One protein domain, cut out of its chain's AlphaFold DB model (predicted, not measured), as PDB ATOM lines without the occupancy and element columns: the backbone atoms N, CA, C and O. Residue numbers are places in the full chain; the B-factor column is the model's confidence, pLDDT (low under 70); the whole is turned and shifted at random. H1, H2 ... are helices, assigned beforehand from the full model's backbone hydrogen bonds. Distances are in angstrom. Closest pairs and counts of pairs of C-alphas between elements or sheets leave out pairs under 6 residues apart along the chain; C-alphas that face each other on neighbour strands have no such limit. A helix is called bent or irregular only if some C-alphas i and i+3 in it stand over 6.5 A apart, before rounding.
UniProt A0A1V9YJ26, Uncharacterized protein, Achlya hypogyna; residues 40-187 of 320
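Overview. This is residues 40 to 187 of the 320 residues of an uncharacterized protein of Achlya hypogyna (UniProt A0A1V9YJ26). A long kinked helix, H3, runs through the middle of a crossed pack of helices: H1, H2 and the bent H4 and H6 pack on it, while H5 packs on the first arm of H6 and not on H3. H3 and the first arm of H4 fold back on each other as a hairpin. The loop of residues 150 to 155 sticks out at one end and the second arm of H6 reaches out at the other; together they make the length. The printed part has 148 residues with six named helices, H1 to H6, and no named strand: all helix, compact, with a radius of gyration of the C-alphas of 16.5 A and spans of 50 by 34 by 31 A.

Along the chain. Find C-alpha 42 at (-32.699, -1.458, -11.435); there H1 begins and runs to residue 54, 18.1 A. Next come H2, residues 56 to 67, and H3, residues 72 to 103, which spans 44.3 A and has a kink of 33 degrees near residue 84. H3 is neither bent nor irregular, but only just: C-alphas 81 and 84 are 6.3 A apart. H4, residues 113 to 133, was assigned as one helix by its hydrogen bonds but is bent, C-alphas 122 and 125 being 6.9 A apart; its arms are H4a, 113 to 122, and H4b, 125 to 133, at 52 degrees. H5 holds residues 135 to 148, 20.1 A. H6, residues 159 to 187, likewise assigned as one helix, is bent, with C-alphas 170 and 173 6.8 A apart; H6a is 159 to 170 and H6b 173 to 187, ending at C-alpha 187, (-10.617, -29.137, -7.762).

Arrangement. Start at the hub, H3. Its residues 84 to 94 touch H1, closest at the C-alphas of Cys 45 and Trp 87, 5.9 A. Its residues 74 to 82 touch H2, where C-alphas Ala 62 and Ala 78 are closest, 4.7 A. H3 and H4a form a helical hairpin at a steep tilt of 39 degrees, opposite ways; H4b touches H3 about perpendicular, at 90 degrees. Residues 85 to 93 of H3 touch H6a, with C-alphas Ala 89 and Ala 170 closest, 4.0 A. H5 touches H6a, closest at C-alphas Val 145 and Met 160, 5.9 A, and is apart from H3. Every O i to N i+4 pair is within hydrogen-bond range in H1, H2, H4a, H4b and H6a; H3 has 22 of 28, H5 9 of 10, H6b 9 of 11.

Size, cuts and confidence. The two C-alphas farthest apart are those of Pro 152 and Tyr 187, 53.0 A. The printed part has no cut and no long link. Residues 148 to 151, 156 and 186 to 187 have pLDDT under 70.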
ATOM      1  N   LEU A  40     -27.603  -4.352 -15.150       88.19
ATOM      2  CA  LEU A  40     -27.549  -4.085 -13.710       88.19
ATOM      3  C   LEU A  40     -28.364  -2.851 -13.303       88.19
ATOM      4  O   LEU A  40     -28.395  -2.512 -12.119       88.19
ATOM      5  N   ASP A  41     -28.993  -2.156 -14.253       90.56
ATOM      6  CA  ASP A  41     -29.812  -0.992 -13.945       90.56
ATOM      7  C   ASP A  41     -31.161  -1.433 -13.347       90.56
ATOM      8  O   ASP A  41     -31.912  -2.174 -13.988       90.56
ATOM      9  N   PRO A  42     -31.499  -0.993 -12.121       89.88
ATOM     10  CA  PRO A  42     -32.699  -1.458 -11.435       89.88
ATOM     11  C   PRO A  42     -33.982  -1.046 -12.162       89.88
ATOM     12  O   PRO A  42     -34.960  -1.786 -12.110       89.88
ATOM     13  N   VAL A  43     -33.986   0.089 -12.868       92.00
ATOM     14  CA  VAL A  43     -35.166   0.557 -13.607       92.00
ATOM     15  C   VAL A  43     -35.421  -0.350 -14.804       92.00
ATOM     16  O   VAL A  43     -36.559  -0.753 -15.036       92.00
ATOM     17  N   VAL A  44     -34.360  -0.720 -15.529       92.19
ATOM     18  CA  VAL A  44     -34.450  -1.662 -16.654       92.19
ATOM     19  C   VAL A  44     -34.945  -3.029 -16.178       92.19
ATOM     20  O   VAL A  44     -35.894  -3.560 -16.752       92.19
ATOM     21  N   CYS A  45     -34.369  -3.571 -15.101       92.12
ATOM     22  CA  CYS A  45     -34.806  -4.854 -14.544       92.12
ATOM     23  C   CYS A  45     -36.279  -4.835 -14.114       92.12
ATOM     24  O   CYS A  45     -37.024  -5.746 -14.465       92.12
ATOM     25  N   VAL A  46     -36.719  -3.794 -13.398       92.56
ATOM     26  CA  VAL A  46     -38.121  -3.666 -12.965       92.56
ATOM     27  C   VAL A  46     -39.061  -3.571 -14.165       92.56
ATOM     28  O   VAL A  46     -40.079  -4.257 -14.178       92.56
ATOM     29  N   ALA A  47     -38.717  -2.793 -15.195       94.31
ATOM     30  CA  ALA A  47     -39.542  -2.671 -16.396       94.31
ATOM     31  C   ALA A  47     -39.755  -4.026 -17.096       94.31
ATOM     32  O   ALA A  47     -40.887  -4.372 -17.431       94.31
ATOM     33  N   PHE A  48     -38.696  -4.828 -17.256       93.81
ATOM     34  CA  PHE A  48     -38.807  -6.156 -17.869       93.81
ATOM     35  C   PHE A  48     -39.493  -7.197 -16.976       93.81
ATOM     36  O   PHE A  48     -40.145  -8.113 -17.482       93.81
ATOM     37  N   ILE A  49     -39.382  -7.064 -15.652       92.88
ATOM     38  CA  ILE A  49     -40.160  -7.885 -14.718       92.88
ATOM     39  C   ILE A  49     -41.650  -7.564 -14.860       92.88
ATOM     40  O   ILE A  49     -42.452  -8.488 -14.962       92.88
ATOM     41  N   VAL A  50     -42.023  -6.284 -14.928       93.50
ATOM     42  CA  VAL A  50     -43.418  -5.864 -15.135       93.50
ATOM     43  C   VAL A  50     -43.954  -6.367 -16.477       93.50
ATOM     44  O   VAL A  50     -45.050  -6.915 -16.508       93.50
ATOM     45  N   ASP A  51     -43.175  -6.277 -17.558       93.81
ATOM     46  CA  ASP A  51     -43.529  -6.859 -18.867       93.81
ATOM     47  C   ASP A  51     -43.747  -8.386 -18.791       93.81
ATOM     48  O   ASP A  51     -44.712  -8.941 -19.328       93.81
ATOM     49  N   SER A  52     -42.887  -9.077 -18.040       89.75
ATOM     50  CA  SER A  52     -43.008 -10.523 -17.828       89.75
ATOM     51  C   SER A  52     -44.264 -10.883 -17.028       89.75
ATOM     52  O   SER A  52     -44.939 -11.856 -17.361       89.75
ATOM     53  N   LEU A  53     -44.605 -10.091 -16.008       89.19
ATOM     54  CA  LEU A  53     -45.817 -10.270 -15.203       89.19
ATOM     55  C   LEU A  53     -47.091  -9.896 -15.974       89.19
ATOM     56  O   LEU A  53     -48.107 -10.563 -15.823       89.19
ATOM     57  N   ALA A  54     -47.041  -8.890 -16.847       90.75
ATOM     58  CA  ALA A  54     -48.163  -8.531 -17.716       90.75
ATOM     59  C   ALA A  54     -48.481  -9.631 -18.749       90.75
ATOM     60  O   ALA A  54     -49.597  -9.710 -19.252       90.75
ATOM     61  N   SER A  55     -47.513 -10.503 -19.049       91.19
ATOM     62  CA  SER A  55     -47.632 -11.611 -20.005       91.19
ATOM     63  C   SER A  55     -47.693 -12.992 -19.331       91.19
ATOM     64  O   SER A  55     -47.236 -13.995 -19.898       91.19
ATOM     65  N   ILE A  56     -48.269 -13.057 -18.125       89.31
ATOM     66  CA  ILE A  56     -48.281 -14.262 -17.282       89.31
ATOM     67  C   ILE A  56     -49.047 -15.441 -17.895       89.31
ATOM     68  O   ILE A  56     -48.582 -16.577 -17.812       89.31
ATOM     69  N   ASP A  57     -50.141 -15.185 -18.616       89.06
ATOM     70  CA  ASP A  57     -50.928 -16.230 -19.292       89.06
ATOM     71  C   ASP A  57     -50.134 -16.952 -20.381       89.06
ATOM     72  O   ASP A  57     -50.279 -18.152 -20.616       89.06
ATOM     73  N   TYR A  58     -49.266 -16.219 -21.069       90.94
ATOM     74  CA  TYR A  58     -48.377 -16.802 -22.060       90.94
ATOM     75  C   TYR A  58     -47.198 -17.517 -21.390       90.94
ATOM     76  O   TYR A  58     -46.746 -18.545 -21.894       90.94
ATOM     77  N   ALA A  59     -46.720 -17.013 -20.245       90.25
ATOM     78  CA  ALA A  59     -45.689 -17.679 -19.450       90.25
ATOM     79  C   ALA A  59     -46.168 -19.037 -18.935       90.25
ATOM     80  O   ALA A  59     -45.479 -20.032 -19.151       90.25
ATOM     81  N   SER A  60     -47.370 -19.117 -18.365       88.88
ATOM     82  CA  SER A  60     -47.940 -20.378 -17.878       88.88
ATOM     83  C   SER A  60     -48.122 -21.402 -19.006       88.88
ATOM     84  O   SER A  60     -47.719 -22.559 -18.868       88.88
ATOM     85  N   ARG A  61     -48.616 -20.975 -20.177       90.81
ATOM     86  CA  ARG A  61     -48.701 -21.833 -21.374       90.81
ATOM     87  C   ARG A  61     -47.331 -22.320 -21.832       90.81
ATOM     88  O   ARG A  61     -47.193 -23.493 -22.169       90.81
ATOM     89  N   ALA A  62     -46.323 -21.450 -21.841       92.06
ATOM     90  CA  ALA A  62     -44.964 -21.839 -22.201       92.06
ATOM     91  C   ALA A  62     -44.380 -22.845 -21.198       92.06
ATOM     92  O   ALA A  62     -43.784 -23.829 -21.621       92.06
ATOM     93  N   MET A  63     -44.609 -22.666 -19.893       90.44
ATOM     94  CA  MET A  63     -44.186 -23.630 -18.867       90.44
ATOM     95  C   MET A  63     -44.830 -25.000 -19.092       90.44
ATOM     96  O   MET A  63     -44.117 -25.998 -19.145       90.44
ATOM     97  N   LEU A  64     -46.148 -25.049 -19.327       90.19
ATOM     98  CA  LEU A  64     -46.856 -26.295 -19.648       90.19
ATOM     99  C   LEU A  64     -46.291 -26.959 -20.908       90.19
ATOM    100  O   LEU A  64     -46.007 -28.155 -20.901       90.19
ATOM    101  N   ARG A  65     -46.052 -26.191 -21.976       91.00
ATOM    102  CA  ARG A  65     -45.431 -26.714 -23.201       91.00
ATOM    103  C   ARG A  65     -44.000 -27.202 -22.979       91.00
ATOM    104  O   ARG A  65     -43.616 -28.189 -23.591       91.00
ATOM    105  N   ALA A  66     -43.237 -26.582 -22.080       90.81
ATOM    106  CA  ALA A  66     -41.901 -27.049 -21.713       90.81
ATOM    107  C   ALA A  66     -41.929 -28.384 -20.937       90.81
ATOM    108  O   ALA A  66     -40.925 -29.092 -20.913       90.81
ATOM    109  N   THR A  67     -43.065 -28.770 -20.339       89.12
ATOM    110  CA  THR A  67     -43.223 -30.103 -19.720       89.12
ATOM    111  C   THR A  67     -43.502 -31.219 -20.739       89.12
ATOM    112  O   THR A  67     -43.301 -32.397 -20.439       89.12
ATOM    113  N   GLN A  68     -43.933 -30.867 -21.955       87.12
ATOM    114  CA  GLN A  68     -44.316 -31.804 -23.011       87.12
ATOM    115  C   GLN A  68     -43.165 -31.976 -24.016       87.12
ATOM    116  O   GLN A  68     -42.880 -31.080 -24.805       87.12
ATOM    117  N   ILE A  69     -42.512 -33.143 -24.018       84.19
ATOM    118  CA  ILE A  69     -41.372 -33.441 -24.917       84.19
ATOM    119  C   ILE A  69     -41.827 -34.017 -26.278       84.19
ATOM    120  O   ILE A  69     -41.010 -34.272 -27.155       84.19
ATOM    121  N   GLU A  70     -43.134 -34.158 -26.519       87.62
ATOM    122  CA  GLU A  70     -43.676 -34.745 -27.760       87.62
ATOM    123  C   GLU A  70     -43.209 -34.027 -29.040       87.62
ATOM    124  O   GLU A  70     -43.032 -34.657 -30.079       87.62
ATOM    125  N   SER A  71     -42.963 -32.714 -28.969       90.88
ATOM    126  CA  SER A  71     -42.457 -31.913 -30.085       90.88
ATOM    127  C   SER A  71     -41.266 -31.065 -29.648       90.88
ATOM    128  O   SER A  71     -41.423 -30.076 -28.930       90.88
ATOM    129  N   LEU A  72     -40.072 -31.402 -30.151       89.50
ATOM    130  CA  LEU A  72     -38.838 -30.651 -29.877       89.50
ATOM    131  C   LEU A  72     -38.918 -29.189 -30.331       89.50
ATOM    132  O   LEU A  72     -38.350 -28.313 -29.683       89.50
ATOM    133  N   VAL A  73     -39.654 -28.903 -31.410       93.25
ATOM    134  CA  VAL A  73     -39.875 -27.528 -31.890       93.25
ATOM    135  C   VAL A  73     -40.708 -26.743 -30.880       93.25
ATOM    136  O   VAL A  73     -40.347 -25.627 -30.513       93.25
ATOM    137  N   THR A  74     -41.791 -27.342 -30.379       91.75
ATOM    138  CA  THR A  74     -42.660 -26.707 -29.377       91.75
ATOM    139  C   THR A  74     -41.910 -26.486 -28.065       91.75
ATOM    140  O   THR A  74     -41.986 -25.400 -27.491       91.75
ATOM    141  N   PHE A  75     -41.123 -27.473 -27.632       91.25
ATOM    142  CA  PHE A  75     -40.247 -27.357 -26.469       91.25
ATOM    143  C   PHE A  75     -39.194 -26.251 -26.652       91.25
ATOM    144  O   PHE A  75     -38.979 -25.444 -25.748       91.25
ATOM    145  N   GLY A  76     -38.563 -26.173 -27.826       91.44
ATOM    146  CA  GLY A  76     -37.576 -25.143 -28.153       91.44
ATOM    147  C   GLY A  76     -38.173 -23.734 -28.143       91.44
ATOM    148  O   GLY A  76     -37.602 -22.834 -27.529       91.44
ATOM    149  N   LEU A  77     -39.353 -23.546 -28.742       92.94
ATOM    150  CA  LEU A  77     -40.075 -22.267 -28.722       92.94
ATOM    151  C   LEU A  77     -40.521 -21.881 -27.307       92.94
ATOM    152  O   LEU A  77     -40.375 -20.724 -26.914       92.94
ATOM    153  N   ALA A  78     -41.008 -22.844 -26.521       92.81
ATOM    154  CA  ALA A  78     -41.350 -22.631 -25.118       92.81
ATOM    155  C   ALA A  78     -40.119 -22.228 -24.292       92.81
ATOM    156  O   ALA A  78     -40.180 -21.278 -23.513       92.81
ATOM    157  N   THR A  79     -38.982 -22.887 -24.513       92.19
ATOM    158  CA  THR A  79     -37.703 -22.568 -23.860       92.19
ATOM    159  C   THR A  79     -37.218 -21.170 -24.234       92.19
ATOM    160  O   THR A  79     -36.845 -20.387 -23.359       92.19
ATOM    161  N   LEU A  80     -37.287 -20.813 -25.519       92.31
ATOM    162  CA  LEU A  80     -36.937 -19.480 -25.999       92.31
ATOM    163  C   LEU A  80     -37.835 -18.411 -25.368       92.31
ATOM    164  O   LEU A  80     -37.338 -17.377 -24.931       92.31
ATOM    165  N   TYR A  81     -39.139 -18.666 -25.259       92.75
ATOM    166  CA  TYR A  81     -40.066 -17.754 -24.593       92.75
ATOM    167  C   TYR A  81     -39.766 -17.607 -23.093       92.75
ATOM    168  O   TYR A  81     -39.806 -16.497 -22.547       92.75
ATOM    169  N   LEU A  82     -39.422 -18.718 -22.435       91.88
ATOM    170  CA  LEU A  82     -39.041 -18.746 -21.025       91.88
ATOM    171  C   LEU A  82     -37.713 -18.040 -20.760       91.88
ATOM    172  O   LEU A  82     -37.530 -17.578 -19.645       91.88
ATOM    173  N   SER A  83     -36.831 -17.853 -21.750       91.75
ATOM    174  CA  SER A  83     -35.574 -17.099 -21.572       91.75
ATOM    175  C   SER A  83     -35.769 -15.692 -20.986       91.75
ATOM    176  O   SER A  83     -34.864 -15.172 -20.337       91.75
ATOM    177  N   ARG A  84     -36.969 -15.101 -21.109       90.94
ATOM    178  CA  ARG A  84     -37.343 -13.826 -20.469       90.94
ATOM    179  C   ARG A  84     -37.213 -13.858 -18.943       90.94
ATOM    180  O   ARG A  84     -37.024 -12.809 -18.333       90.94
ATOM    181  N   VAL A  85     -37.200 -15.037 -18.315       91.44
ATOM    182  CA  VAL A  85     -36.943 -15.152 -16.872       91.44
ATOM    183  C   VAL A  85     -35.524 -14.764 -16.459       91.44
ATOM    184  O   VAL A  85     -35.267 -14.512 -15.283       91.44
ATOM    185  N   LEU A  86     -34.613 -14.617 -17.423       93.12
ATOM    186  CA  LEU A  86     -33.278 -14.059 -17.228       93.12
ATOM    187  C   LEU A  86     -33.293 -12.709 -16.489       93.12
ATOM    188  O   LEU A  86     -32.393 -12.437 -15.696       93.12
ATOM    189  N   TRP A  87     -34.327 -11.884 -16.676       94.19
ATOM    190  CA  TRP A  87     -34.455 -10.609 -15.963       94.19
ATOM    191  C   TRP A  87     -34.604 -10.780 -14.447       94.19
ATOM    192  O   TRP A  87     -34.045  -9.985 -13.690       94.19
ATOM    193  N   PHE A  88     -35.255 -11.854 -13.988       93.38
ATOM    194  CA  PHE A  88     -35.317 -12.186 -12.562       93.38
ATOM    195  C   PHE A  88     -33.944 -12.586 -12.017       93.38
ATOM    196  O   PHE A  88     -33.603 -12.210 -10.899       93.38
ATOM    197  N   ALA A  89     -33.112 -13.269 -12.810       93.31
ATOM    198  CA  ALA A  89     -31.735 -13.571 -12.421       93.31
ATOM    199  C   ALA A  89     -30.864 -12.310 -12.322       93.31
ATOM    200  O   ALA A  89     -30.099 -12.170 -11.366       93.31
ATOM    201  N   TYR A  90     -30.998 -11.363 -13.257       93.44
ATOM    202  CA  TYR A  90     -30.291 -10.082 -13.164       93.44
ATOM    203  C   TYR A  90     -30.739  -9.258 -11.953       93.44
ATOM    204  O   TYR A  90     -29.890  -8.738 -11.229       93.44
ATOM    205  N   ALA A  91     -32.044  -9.200 -11.671       92.75
ATOM    206  CA  ALA A  91     -32.563  -8.568 -10.457       92.75
ATOM    207  C   ALA A  91     -32.080  -9.276  -9.175       92.75
ATOM    208  O   ALA A  91     -31.703  -8.631  -8.197       92.75
ATOM    209  N   GLY A  92     -32.008 -10.609  -9.192       91.94
ATOM    210  CA  GLY A  92     -31.398 -11.391  -8.119       91.94
ATOM    211  C   GLY A  92     -29.928 -11.023  -7.900       91.94
ATOM    212  O   GLY A  92     -29.496 -10.862  -6.762       91.94
ATOM    213  N   LEU A  93     -29.164 -10.802  -8.974       91.25
ATOM    214  CA  LEU A  93     -27.754 -10.401  -8.905       91.25
ATOM    215  C   LEU A  93     -27.529  -8.961  -8.445       91.25
ATOM    216  O   LEU A  93     -26.542  -8.704  -7.745       91.25
ATOM    217  N   THR A  94     -28.402  -8.020  -8.805       90.81
ATOM    218  CA  THR A  94     -28.329  -6.650  -8.274       90.81
ATOM    219  C   THR A  94     -28.609  -6.653  -6.773       90.81
ATOM    220  O   THR A  94     -27.831  -6.083  -6.002       90.81
ATOM    221  N   MET A  95     -29.636  -7.389  -6.335       89.88
ATOM    222  CA  MET A  95     -29.950  -7.569  -4.917       89.88
ATOM    223  C   MET A  95     -28.822  -8.292  -4.169       89.88
ATOM    224  O   MET A  95     -28.384  -7.832  -3.114       89.88
ATOM    225  N   ALA A  96     -28.279  -9.369  -4.738       88.75
ATOM    226  CA  ALA A  96     -27.141 -10.082  -4.167       88.75
ATOM    227  C   ALA A  96     -25.915  -9.171  -4.047       88.75
ATOM    228  O   ALA A  96     -25.267  -9.164  -3.008       88.75
ATOM    229  N   SER A  97     -25.622  -8.349  -5.059       90.19
ATOM    230  CA  SER A  97     -24.517  -7.380  -5.008       90.19
ATOM    231  C   SER A  97     -24.675  -6.403  -3.844       90.19
ATOM    232  O   SER A  97     -23.698  -6.129  -3.144       90.19
ATOM    233  N   PHE A  98     -25.895  -5.912  -3.608       88.81
ATOM    234  CA  PHE A  98     -26.204  -5.035  -2.481       88.81
ATOM    235  C   PHE A  98     -25.996  -5.739  -1.129       88.81
ATOM    236  O   PHE A  98     -25.318  -5.208  -0.247       88.81
ATOM    237  N   VAL A  99     -26.510  -6.965  -0.983       89.19
ATOM    238  CA  VAL A  99     -26.370  -7.760   0.249       89.19
ATOM    239  C   VAL A  99     -24.908  -8.117   0.515       89.19
ATOM    240  O   VAL A  99     -24.404  -7.897   1.615       89.19
ATOM    241  N   LEU A 100     -24.190  -8.600  -0.497       88.31
ATOM    242  CA  LEU A 100     -22.775  -8.952  -0.391       88.31
ATOM    243  C   LEU A 100     -21.932  -7.734  -0.004       88.31
ATOM    244  O   LEU A 100     -21.020  -7.862   0.811       88.31
ATOM    245  N   LYS A 101     -22.249  -6.539  -0.527       87.56
ATOM    246  CA  LYS A 101     -21.559  -5.297  -0.137       87.56
ATOM    247  C   LYS A 101     -21.745  -4.952   1.329       87.56
ATOM    248  O   LYS A 101     -20.825  -4.415   1.946       87.56
ATOM    249  N   ARG A 102     -22.914  -5.267   1.881       88.31
ATOM    250  CA  ARG A 102     -23.206  -5.074   3.300       88.31
ATOM    251  C   ARG A 102     -22.506  -6.114   4.173       88.31
ATOM    252  O   ARG A 102     -22.067  -5.774   5.264       88.31
ATOM    253  N   LEU A 103     -22.379  -7.351   3.690       84.81
ATOM    254  CA  LEU A 103     -21.793  -8.454   4.453       84.81
ATOM    255  C   LEU A 103     -20.258  -8.498   4.387       84.81
ATOM    256  O   LEU A 103     -19.652  -8.919   5.364       84.81
ATOM    257  N   ARG A 104     -19.626  -8.044   3.291       78.81
ATOM    258  CA  ARG A 104     -18.163  -7.933   3.028       78.81
ATOM    259  C   ARG A 104     -17.297  -9.194   3.211       78.81
ATOM    260  O   ARG A 104     -16.185  -9.228   2.697       78.81
ATOM    261  N   THR A 105     -17.778 -10.222   3.900       76.44
ATOM    262  CA  THR A 105     -17.021 -11.414   4.313       76.44
ATOM    263  C   THR A 105     -17.254 -12.621   3.412       76.44
ATOM    264  O   THR A 105     -16.479 -13.575   3.446       76.44
ATOM    265  N   ILE A 106     -18.311 -12.597   2.599       80.56
ATOM    266  CA  ILE A 106     -18.699 -13.737   1.773       80.56
ATOM    267  C   ILE A 106     -17.932 -13.688   0.445       80.56
ATOM    268  O   ILE A 106     -18.098 -12.730  -0.315       80.56
ATOM    269  N   PRO A 107     -17.114 -14.710   0.126       76.88
ATOM    270  CA  PRO A 107     -16.456 -14.787  -1.166       76.88
ATOM    271  C   PRO A 107     -17.506 -15.067  -2.242       76.88
ATOM    272  O   PRO A 107     -18.162 -16.106  -2.224       76.88
ATOM    273  N   PHE A 108     -17.643 -14.148  -3.192       83.75
ATOM    274  CA  PHE A 108     -18.546 -14.289  -4.327       83.75
ATOM    275  C   PHE A 108     -17.762 -14.150  -5.628       83.75
ATOM    276  O   PHE A 108     -17.018 -13.180  -5.813       83.75
ATOM    277  N   VAL A 109     -17.912 -15.123  -6.527       83.94
ATOM    278  CA  VAL A 109     -17.291 -15.058  -7.853       83.94
ATOM    279  C   VAL A 109     -18.225 -14.290  -8.787       83.94
ATOM    280  O   VAL A 109     -19.376 -14.697  -8.941       83.94
ATOM    281  N   PRO A 110     -17.764 -13.193  -9.418       85.19
ATOM    282  CA  PRO A 110     -18.588 -12.458 -10.372       85.19
ATOM    283  C   PRO A 110     -18.957 -13.370 -11.543       85.19
ATOM    284  O   PRO A 110     -18.102 -14.082 -12.073       85.19
ATOM    285  N   LEU A 111     -20.215 -13.330 -11.966       85.81
ATOM    286  CA  LEU A 111     -20.658 -14.090 -13.128       85.81
ATOM    287  C   LEU A 111     -20.442 -13.282 -14.407       85.81
ATOM    288  O   LEU A 111     -20.672 -12.074 -14.448       85.81
ATOM    289  N   ASP A 112     -20.024 -13.959 -15.469       85.00
ATOM    290  CA  ASP A 112     -19.977 -13.354 -16.793       85.00
ATOM    291  C   ASP A 112     -21.395 -13.219 -17.346       85.00
ATOM    292  O   ASP A 112     -22.184 -14.166 -17.343       85.00
ATOM    293  N   THR A 113     -21.699 -12.038 -17.876       86.81
ATOM    294  CA  THR A 113     -23.037 -11.702 -18.380       86.81
ATOM    295  C   THR A 113     -23.490 -12.654 -19.488       86.81
ATOM    296  O   THR A 113     -24.627 -13.117 -19.493       86.81
ATOM    297  N   THR A 114     -22.596 -12.994 -20.416       85.19
ATOM    298  CA  THR A 114     -22.933 -13.886 -21.534       85.19
ATOM    299  C   THR A 114     -23.117 -15.324 -21.099       85.19
ATOM    300  O   THR A 114     -24.012 -15.998 -21.598       85.19
ATOM    301  N   THR A 115     -22.293 -15.784 -20.160       83.94
ATOM    302  CA  THR A 115     -22.406 -17.130 -19.601       83.94
ATOM    303  C   THR A 115     -23.732 -17.267 -18.876       83.94
ATOM    304  O   THR A 115     -24.465 -18.209 -19.142       83.94
ATOM    305  N   LEU A 116     -24.098 -16.284 -18.050       88.62
ATOM    306  CA  LEU A 116     -25.382 -16.276 -17.356       88.62
ATOM    307  C   LEU A 116     -26.569 -16.271 -18.330       88.62
ATOM    308  O   LEU A 116     -27.484 -17.082 -18.178       88.62
ATOM    309  N   ALA A 117     -26.540 -15.395 -19.339       90.12
ATOM    310  CA  ALA A 117     -27.589 -15.312 -20.351       90.12
ATOM    311  C   ALA A 117     -27.761 -16.635 -21.107       90.12
ATOM    312  O   ALA A 117     -28.884 -17.116 -21.265       90.12
ATOM    313  N   LEU A 118     -26.652 -17.245 -21.534       88.12
ATOM    314  CA  LEU A 118     -26.656 -18.517 -22.248       88.12
ATOM    315  C   LEU A 118     -27.136 -19.659 -21.348       88.12
ATOM    316  O   LEU A 118     -27.999 -20.433 -21.753       88.12
ATOM    317  N   SER A 119     -26.625 -19.735 -20.116       87.81
ATOM    318  CA  SER A 119     -27.022 -20.751 -19.143       87.81
ATOM    319  C   SER A 119     -28.517 -20.700 -18.876       87.81
ATOM    320  O   SER A 119     -29.169 -21.730 -18.972       87.81
ATOM    321  N   ILE A 120     -29.091 -19.527 -18.602       90.50
ATOM    322  CA  ILE A 120     -30.531 -19.429 -18.328       90.50
ATOM    323  C   ILE A 120     -31.347 -19.700 -19.589       90.50
ATOM    324  O   ILE A 120     -32.322 -20.436 -19.517       90.50
ATOM    325  N   SER A 121     -30.941 -19.184 -20.751       88.94
ATOM    326  CA  SER A 121     -31.695 -19.397 -21.995       88.94
ATOM    327  C   SER A 121     -31.741 -20.869 -22.406       88.94
ATOM    328  O   SER A 121     -32.775 -21.338 -22.868       88.94
ATOM    329  N   ILE A 122     -30.644 -21.609 -22.218       88.94
ATOM    330  CA  ILE A 122     -30.580 -23.044 -22.530       88.94
ATOM    331  C   ILE A 122     -31.257 -23.874 -21.437       88.94
ATOM    332  O   ILE A 122     -31.956 -24.837 -21.745       88.94
ATOM    333  N   LEU A 123     -31.051 -23.527 -20.163       89.56
ATOM    334  CA  LEU A 123     -31.518 -24.337 -19.040       89.56
ATOM    335  C   LEU A 123     -32.956 -24.035 -18.624       89.56
ATOM    336  O   LEU A 123     -33.527 -24.870 -17.940       89.56
ATOM    337  N   ALA A 124     -33.569 -22.918 -19.026       90.75
ATOM    338  CA  ALA A 124     -34.926 -22.563 -18.598       90.75
ATOM    339  C   ALA A 124     -35.944 -23.676 -18.896       90.75
ATOM    340  O   ALA A 124     -36.682 -24.087 -18.001       90.75
ATOM    341  N   GLY A 125     -35.950 -24.217 -20.117       90.81
ATOM    342  CA  GLY A 125     -36.817 -25.333 -20.506       90.81
ATOM    343  C   GLY A 125     -36.524 -26.618 -19.727       90.81
ATOM    344  O   GLY A 125     -37.402 -27.094 -19.008       90.81
ATOM    345  N   PRO A 126     -35.291 -27.160 -19.796       90.88
ATOM    346  CA  PRO A 126     -34.894 -28.355 -19.048       90.88
ATOM    347  C   PRO A 126     -35.124 -28.253 -17.536       90.88
ATOM    348  O   PRO A 126     -35.566 -29.216 -16.918       90.88
ATOM    349  N   LEU A 127     -34.867 -27.089 -16.936       90.44
ATOM    350  CA  LEU A 127     -35.106 -26.828 -15.518       90.44
ATOM    351  C   LEU A 127     -36.601 -26.854 -15.201       90.44
ATOM    352  O   LEU A 127     -36.991 -27.457 -14.207       90.44
ATOM    353  N   THR A 128     -37.441 -26.269 -16.058       92.12
ATOM    354  CA  THR A 128     -38.906 -26.325 -15.909       92.12
ATOM    355  C   THR A 128     -39.410 -27.764 -16.005       92.12
ATOM    356  O   THR A 128     -40.197 -28.209 -15.169       92.12
ATOM    357  N   TYR A 129     -38.895 -28.527 -16.972       92.44
ATOM    358  CA  TYR A 129     -39.199 -29.948 -17.104       92.44
ATOM    359  C   TYR A 129     -38.783 -30.726 -15.847       92.44
ATOM    360  O   TYR A 129     -39.585 -31.474 -15.287       92.44
ATOM    361  N   LEU A 130     -37.569 -30.501 -15.340       92.06
ATOM    362  CA  LEU A 130     -37.075 -31.166 -14.136       92.06
ATOM    363  C   LEU A 130     -37.902 -30.804 -12.894       92.06
ATOM    364  O   LEU A 130     -38.245 -31.690 -12.109       92.06
ATOM    365  N   GLN A 131     -38.280 -29.532 -12.736       91.81
ATOM    366  CA  GLN A 131     -39.163 -29.086 -11.655       91.81
ATOM    367  C   GLN A 131     -40.524 -29.792 -11.710       91.81
ATOM    368  O   GLN A 131     -40.996 -30.252 -10.675       91.81
ATOM    369  N   SER A 132     -41.108 -29.979 -12.901       90.88
ATOM    370  CA  SER A 132     -42.381 -30.709 -13.056       90.88
ATOM    371  C   SER A 132     -42.301 -32.210 -12.752       90.88
ATOM    372  O   SER A 132     -43.330 -32.865 -12.613       90.88
ATOM    373  N   ARG A 133     -41.091 -32.776 -12.659       92.12
ATOM    374  CA  ARG A 133     -40.859 -34.198 -12.354       92.12
ATOM    375  C   ARG A 133     -40.373 -34.432 -10.925       92.12
ATOM    376  O   ARG A 133     -40.312 -35.577 -10.486       92.12
ATOM    377  N   THR A 134     -40.015 -33.374 -10.205       93.69
ATOM    378  CA  THR A 134     -39.433 -33.476  -8.866       93.69
ATOM    379  C   THR A 134     -40.524 -33.308  -7.813       93.69
ATOM    380  O   THR A 134     -41.084 -32.222  -7.691       93.69
ATOM    381  N   LEU A 135     -40.779 -34.351  -7.015       92.62
ATOM    382  CA  LEU A 135     -41.846 -34.363  -5.998       92.62
ATOM    383  C   LEU A 135     -41.768 -33.167  -5.041       92.62
ATOM    384  O   LEU A 135     -42.750 -32.459  -4.873       92.62
ATOM    385  N   VAL A 136     -40.575 -32.853  -4.527       92.38
ATOM    386  CA  VAL A 136     -40.367 -31.700  -3.632       92.38
ATOM    387  C   VAL A 136     -40.776 -30.381  -4.292       92.38
ATOM    388  O   VAL A 136     -41.362 -29.519  -3.647       92.38
ATOM    389  N   CYS A 137     -40.474 -30.202  -5.582       89.69
ATOM    390  CA  CYS A 137     -40.883 -28.995  -6.297       89.69
ATOM    391  C   CYS A 137     -42.405 -28.953  -6.432       89.69
ATOM    392  O   CYS A 137     -43.003 -27.926  -6.132       89.69
ATOM    393  N   ILE A 138     -43.024 -30.066  -6.833       90.06
ATOM    394  CA  ILE A 138     -44.481 -30.189  -6.968       90.06
ATOM    395  C   ILE A 138     -45.177 -29.853  -5.643       90.06
ATOM    396  O   ILE A 138     -46.119 -29.065  -5.648       90.06
ATOM    397  N   ASP A 139     -44.680 -30.364  -4.517       90.75
ATOM    398  CA  ASP A 139     -45.233 -30.077  -3.191       90.75
ATOM    399  C   ASP A 139     -45.130 -28.590  -2.835       90.75
ATOM    400  O   ASP A 139     -46.092 -28.015  -2.332       90.75
ATOM    401  N   VAL A 140     -44.007 -27.934  -3.152       90.00
ATOM    402  CA  VAL A 140     -43.839 -26.482  -2.953       90.00
ATOM    403  C   VAL A 140     -44.806 -25.682  -3.828       90.00
ATOM    404  O   VAL A 140     -45.424 -24.737  -3.337       90.00
ATOM    405  N   TYR A 141     -44.964 -26.053  -5.102       88.06
ATOM    406  CA  TYR A 141     -45.923 -25.409  -6.005       88.06
ATOM    407  C   TYR A 141     -47.364 -25.596  -5.511       88.06
ATOM    408  O   TYR A 141     -48.114 -24.625  -5.441       88.06
ATOM    409  N   ASN A 142     -47.734 -26.813  -5.108       87.25
ATOM    410  CA  ASN A 142     -49.059 -27.125  -4.574       87.25
ATOM    411  C   ASN A 142     -49.326 -26.385  -3.263       87.25
ATOM    412  O   ASN A 142     -50.399 -25.815  -3.101       87.25
ATOM    413  N   TRP A 143     -48.350 -26.340  -2.355       87.69
ATOM    414  CA  TRP A 143     -48.439 -25.576  -1.113       87.69
ATOM    415  C   TRP A 143     -48.632 -24.081  -1.388       87.69
ATOM    416  O   TRP A 143     -49.537 -23.464  -0.828       87.69
ATOM    417  N   ALA A 144     -47.843 -23.503  -2.298       85.50
ATOM    418  CA  ALA A 144     -47.940 -22.088  -2.649       85.50
ATOM    419  C   ALA A 144     -49.301 -21.730  -3.270       85.50
ATOM    420  O   ALA A 144     -49.845 -20.665  -2.985       85.50
ATOM    421  N   VAL A 145     -49.866 -22.615  -4.095       82.25
ATOM    422  CA  VAL A 145     -51.198 -22.422  -4.687       82.25
ATOM    423  C   VAL A 145     -52.301 -22.619  -3.640       82.25
ATOM    424  O   VAL A 145     -53.202 -21.790  -3.545       82.25
ATOM    425  N   ALA A 146     -52.218 -23.667  -2.816       81.12
ATOM    426  CA  ALA A 146     -53.260 -24.029  -1.854       81.12
ATOM    427  C   ALA A 146     -53.355 -23.075  -0.651       81.12
ATOM    428  O   ALA A 146     -54.445 -22.870  -0.122       81.12
ATOM    429  N   CYS A 147     -52.237 -22.501  -0.195       74.19
ATOM    430  CA  CYS A 147     -52.218 -21.681   1.019       74.19
ATOM    431  C   CYS A 147     -52.594 -20.211   0.802       74.19
ATOM    432  O   CYS A 147     -52.920 -19.539   1.779       74.19
ATOM    433  N   VAL A 148     -52.517 -19.687  -0.427       69.81
ATOM    434  CA  VAL A 148     -52.564 -18.228  -0.641       69.81
ATOM    435  C   VAL A 148     -53.900 -17.741  -1.205       69.81
ATOM    436  O   VAL A 148     -54.304 -16.625  -0.880       69.81
ATOM    437  N   LEU A 149     -54.619 -18.544  -2.000       66.88
ATOM    438  CA  LEU A 149     -55.855 -18.102  -2.658       66.88
ATOM    439  C   LEU A 149     -56.934 -19.201  -2.672       66.88
ATOM    440  O   LEU A 149     -56.717 -20.258  -3.266       66.88
ATOM    441  N   PRO A 150     -58.123 -18.969  -2.080       68.88
ATOM    442  CA  PRO A 150     -59.279 -19.830  -2.295       68.88
ATOM    443  C   PRO A 150     -59.828 -19.575  -3.705       68.88
ATOM    444  O   PRO A 150     -60.665 -18.698  -3.911       68.88
ATOM    445  N   CYS A 151     -59.322 -20.313  -4.693       67.38
ATOM    446  CA  CYS A 151     -59.770 -20.174  -6.075       67.38
ATOM    447  C   CYS A 151     -60.964 -21.093  -6.388       67.38
ATOM    448  O   CYS A 151     -60.986 -22.249  -5.957       67.38
ATOM    449  N   PRO A 152     -61.960 -20.608  -7.156       75.69
ATOM    450  CA  PRO A 152     -63.047 -21.443  -7.656       75.69
ATOM    451  C   PRO A 152     -62.514 -22.587  -8.524       75.69
ATOM    452  O   PRO A 152     -61.544 -22.410  -9.257       75.69
ATOM    453  N   SER A 153     -63.199 -23.734  -8.542       72.38
ATOM    454  CA  SER A 153     -62.765 -24.935  -9.281       72.38
ATOM    455  C   SER A 153     -62.625 -24.762 -10.805       72.38
ATOM    456  O   SER A 153     -62.100 -25.649 -11.467       72.38
ATOM    457  N   TYR A 154     -63.104 -23.649 -11.370       73.62
ATOM    458  CA  TYR A 154     -63.016 -23.321 -12.798       73.62
ATOM    459  C   TYR A 154     -61.909 -22.306 -13.136       73.62
ATOM    460  O   TYR A 154     -61.731 -21.973 -14.308       73.62
ATOM    461  N   ALA A 155     -61.187 -21.788 -12.138       71.44
ATOM    462  CA  ALA A 155     -60.122 -20.809 -12.325       71.44
ATOM    463  C   ALA A 155     -58.747 -21.462 -12.116       71.44
ATOM    464  O   ALA A 155     -58.493 -22.082 -11.087       71.44
ATOM    465  N   ASN A 156     -57.845 -21.289 -13.084       67.94
ATOM    466  CA  ASN A 156     -56.455 -21.719 -12.953       67.94
ATOM    467  C   ASN A 156     -55.616 -20.568 -12.396       67.94
ATOM    468  O   ASN A 156     -55.273 -19.635 -13.124       67.94
ATOM    469  N   GLU A 157     -55.252 -20.655 -11.120       76.38
ATOM    470  CA  GLU A 157     -54.359 -19.686 -10.488       76.38
ATOM    471  C   GLU A 157     -52.907 -19.973 -10.884       76.38
ATOM    472  O   GLU A 157     -52.314 -20.971 -10.475       76.38
ATOM    473  N   THR A 158     -52.322 -19.104 -11.708       80.94
ATOM    474  CA  THR A 158     -50.952 -19.292 -12.227       80.94
ATOM    475  C   THR A 158     -49.940 -18.330 -11.614       80.94
ATOM    476  O   THR A 158     -48.734 -18.562 -11.711       80.94
ATOM    477  N   ILE A 159     -50.408 -17.292 -10.912       84.12
ATOM    478  CA  ILE A 159     -49.561 -16.226 -10.370       84.12
ATOM    479  C   ILE A 159     -48.577 -16.776  -9.336       84.12
ATOM    480  O   ILE A 159     -47.377 -16.521  -9.438       84.12
ATOM    481  N   MET A 160     -49.051 -17.583  -8.383       85.88
ATOM    482  CA  MET A 160     -48.191 -18.160  -7.338       85.88
ATOM    483  C   MET A 160     -47.119 -19.081  -7.920       85.88
ATOM    484  O   MET A 160     -45.955 -18.995  -7.529       85.88
ATOM    485  N   ALA A 161     -47.476 -19.900  -8.912       85.88
ATOM    486  CA  ALA A 161     -46.509 -20.739  -9.607       85.88
ATOM    487  C   ALA A 161     -45.454 -19.891 -10.336       85.88
ATOM    488  O   ALA A 161     -44.256 -20.150 -10.217       85.88
ATOM    489  N   CYS A 162     -45.857 -18.821 -11.022       87.25
ATOM    490  CA  CYS A 162     -44.903 -17.910 -11.649       87.25
ATOM    491  C   CYS A 162     -44.004 -17.200 -10.627       87.25
ATOM    492  O   CYS A 162     -42.816 -17.048 -10.893       87.25
ATOM    493  N   ILE A 163     -44.515 -16.813  -9.452       88.62
ATOM    494  CA  ILE A 163     -43.702 -16.213  -8.380       88.62
ATOM    495  C   ILE A 163     -42.655 -17.209  -7.872       88.62
ATOM    496  O   ILE A 163     -41.476 -16.856  -7.796       88.62
ATOM    497  N   VAL A 164     -43.060 -18.446  -7.561       90.38
ATOM    498  CA  VAL A 164     -42.137 -19.504  -7.121       90.38
ATOM    499  C   VAL A 164     -41.070 -19.741  -8.188       90.38
ATOM    500  O   VAL A 164     -39.878 -19.704  -7.884       90.38
ATOM    501  N   TYR A 165     -41.474 -19.888  -9.450       90.56
ATOM    502  CA  TYR A 165     -40.549 -20.091 -10.560       90.56
ATOM    503  C   TYR A 165     -39.560 -18.932 -10.708       90.56
ATOM    504  O   TYR A 165     -38.344 -19.147 -10.704       90.56
ATOM    505  N   SER A 166     -40.053 -17.696 -10.748       91.88
ATOM    506  CA  SER A 166     -39.219 -16.497 -10.828       91.88
ATOM    507  C   SER A 166     -38.259 -16.378  -9.645       91.88
ATOM    508  O   SER A 166     -37.100 -16.011  -9.844       91.88
ATOM    509  N   ALA A 167     -38.684 -16.748  -8.434       91.81
ATOM    510  CA  ALA A 167     -37.812 -16.793  -7.264       91.81
ATOM    511  C   ALA A 167     -36.705 -17.848  -7.415       91.81
ATOM    512  O   ALA A 167     -35.545 -17.554  -7.120       91.81
ATOM    513  N   THR A 168     -37.016 -19.043  -7.939       91.88
ATOM    514  CA  THR A 168     -35.983 -20.064  -8.195       91.88
ATOM    515  C   THR A 168     -34.931 -19.574  -9.190       91.88
ATOM    516  O   THR A 168     -33.733 -19.727  -8.949       91.88
ATOM    517  N   VAL A 169     -35.359 -18.904 -10.264       92.00
ATOM    518  CA  VAL A 169     -34.458 -18.321 -11.266       92.00
ATOM    519  C   VAL A 169     -33.642 -17.164 -10.681       92.00
ATOM    520  O   VAL A 169     -32.445 -17.069 -10.949       92.00
ATOM    521  N   ALA A 170     -34.249 -16.306  -9.857       92.38
ATOM    522  CA  ALA A 170     -33.561 -15.194  -9.199       92.38
ATOM    523  C   ALA A 170     -32.469 -15.664  -8.223       92.38
ATOM    524  O   ALA A 170     -31.426 -15.017  -8.096       92.38
ATOM    525  N   LEU A 171     -32.683 -16.802  -7.557       90.69
ATOM    526  CA  LEU A 171     -31.736 -17.391  -6.604       90.69
ATOM    527  C   LEU A 171     -30.652 -18.252  -7.272       90.69
ATOM    528  O   LEU A 171     -29.562 -18.402  -6.715       90.69
ATOM    529  N   ALA A 172     -30.899 -18.779  -8.473       87.75
ATOM    530  CA  ALA A 172     -29.933 -19.585  -9.222       87.75
ATOM    531  C   ALA A 172     -28.537 -18.937  -9.382       87.75
ATOM    532  O   ALA A 172     -27.537 -19.600  -9.082       87.75
ATOM    533  N   PRO A 173     -28.395 -17.662  -9.801       84.44
ATOM    534  CA  PRO A 173     -27.077 -17.041  -9.920       84.44
ATOM    535  C   PRO A 173     -26.382 -16.850  -8.565       84.44
ATOM    536  O   PRO A 173     -25.155 -16.913  -8.502       84.44
ATOM    537  N   PHE A 174     -27.137 -16.668  -7.477       84.94
ATOM    538  CA  PHE A 174     -26.569 -16.594  -6.131       84.94
ATOM    539  C   PHE A 174     -25.963 -17.935  -5.716       84.94
ATOM    540  O   PHE A 174     -24.808 -17.982  -5.288       84.94
ATOM    541  N   ALA A 175     -26.706 -19.027  -5.922       84.81
ATOM    542  CA  ALA A 175     -26.209 -20.375  -5.674       84.81
ATOM    543  C   ALA A 175     -24.932 -20.638  -6.486       84.81
ATOM    544  O   ALA A 175     -23.915 -21.017  -5.910       84.81
ATOM    545  N   ASN A 176     -24.939 -20.338  -7.788       81.38
ATOM    546  CA  ASN A 176     -23.772 -20.528  -8.653       81.38
ATOM    547  C   ASN A 176     -22.557 -19.699  -8.205       81.38
ATOM    548  O   ASN A 176     -21.459 -20.242  -8.089       81.38
ATOM    549  N   GLY A 177     -22.736 -18.409  -7.907       80.38
ATOM    550  CA  GLY A 177     -21.638 -17.529  -7.486       80.38
ATOM    551  C   GLY A 177     -20.990 -17.922  -6.150       80.38
ATOM    552  O   GLY A 177     -19.812 -17.621  -5.936       80.38
ATOM    553  N   LEU A 178     -21.723 -18.636  -5.284       84.69
ATOM    554  CA  LEU A 178     -21.213 -19.206  -4.030       84.69
ATOM    555  C   LEU A 178     -20.650 -20.628  -4.184       84.69
ATOM    556  O   LEU A 178     -19.641 -20.958  -3.562       84.69
ATOM    557  N   LEU A 179     -21.272 -21.472  -5.012       81.56
ATOM    558  CA  LEU A 179     -20.852 -22.860  -5.245       81.56
ATOM    559  C   LEU A 179     -19.545 -22.942  -6.032       81.56
ATOM    560  O   LEU A 179     -18.681 -23.751  -5.693       81.56
ATOM    561  N   VAL A 180     -19.362 -22.096  -7.049       79.44
ATOM    562  CA  VAL A 180     -18.159 -22.095  -7.899       79.44
ATOM    563  C   VAL A 180     -16.858 -21.999  -7.088       79.44
ATOM    564  O   VAL A 180     -15.996 -22.855  -7.283       79.44
ATOM    565  N   PRO A 181     -16.668 -21.045  -6.153       73.56
ATOM    566  CA  PRO A 181     -15.436 -20.989  -5.368       73.56
ATOM    567  C   PRO A 181     -15.256 -22.194  -4.432       73.56
ATOM    568  O   PRO A 181     -14.119 -22.600  -4.189       73.56
ATOM    569  N   VAL A 182     -16.339 -22.804  -3.938       78.31
ATOM    570  CA  VAL A 182     -16.269 -24.040  -3.139       78.31
ATOM    571  C   VAL A 182     -15.764 -25.194  -4.007       78.31
ATOM    572  O   VAL A 182     -14.765 -25.828  -3.666       78.31
ATOM    573  N   ILE A 183     -16.377 -25.406  -5.172       76.62
ATOM    574  CA  ILE A 183     -15.987 -26.444  -6.138       76.62
ATOM    575  C   ILE A 183     -14.541 -26.226  -6.604       76.62
ATOM    576  O   ILE A 183     -13.740 -27.159  -6.609       76.62
ATOM    577  N   HIS A 184     -14.170 -24.986  -6.922       70.69
ATOM    578  CA  HIS A 184     -12.824 -24.634  -7.365       70.69
ATOM    579  C   HIS A 184     -11.768 -24.908  -6.284       70.69
ATOM    580  O   HIS A 184     -10.691 -25.406  -6.604       70.69
ATOM    581  N   ARG A 185     -12.069 -24.663  -4.997       70.38
ATOM    582  CA  ARG A 185     -11.182 -25.047  -3.878       70.38
ATOM    583  C   ARG A 185     -10.973 -26.560  -3.800       70.38
ATOM    584  O   ARG A 185      -9.865 -26.996  -3.494       70.38
ATOM    585  N   PHE A 186     -11.999 -27.357  -4.100       67.00
ATOM    586  CA  PHE A 186     -11.889 -28.817  -4.130       67.00
ATOM    587  C   PHE A 186     -11.109 -29.330  -5.350       67.00
ATOM    588  O   PHE A 186     -10.269 -30.218  -5.198       67.00
ATOM    589  N   TYR A 187     -11.319 -28.746  -6.533       60.66
ATOM    590  CA  TYR A 187     -10.617 -29.137  -7.762       60.66
ATOM    591  C   TYR A 187      -9.148 -28.683  -7.786       60.66
ATOM    592  O   TYR A 187      -8.267 -29.479  -8.113       60.66
TER     593      TYR A 187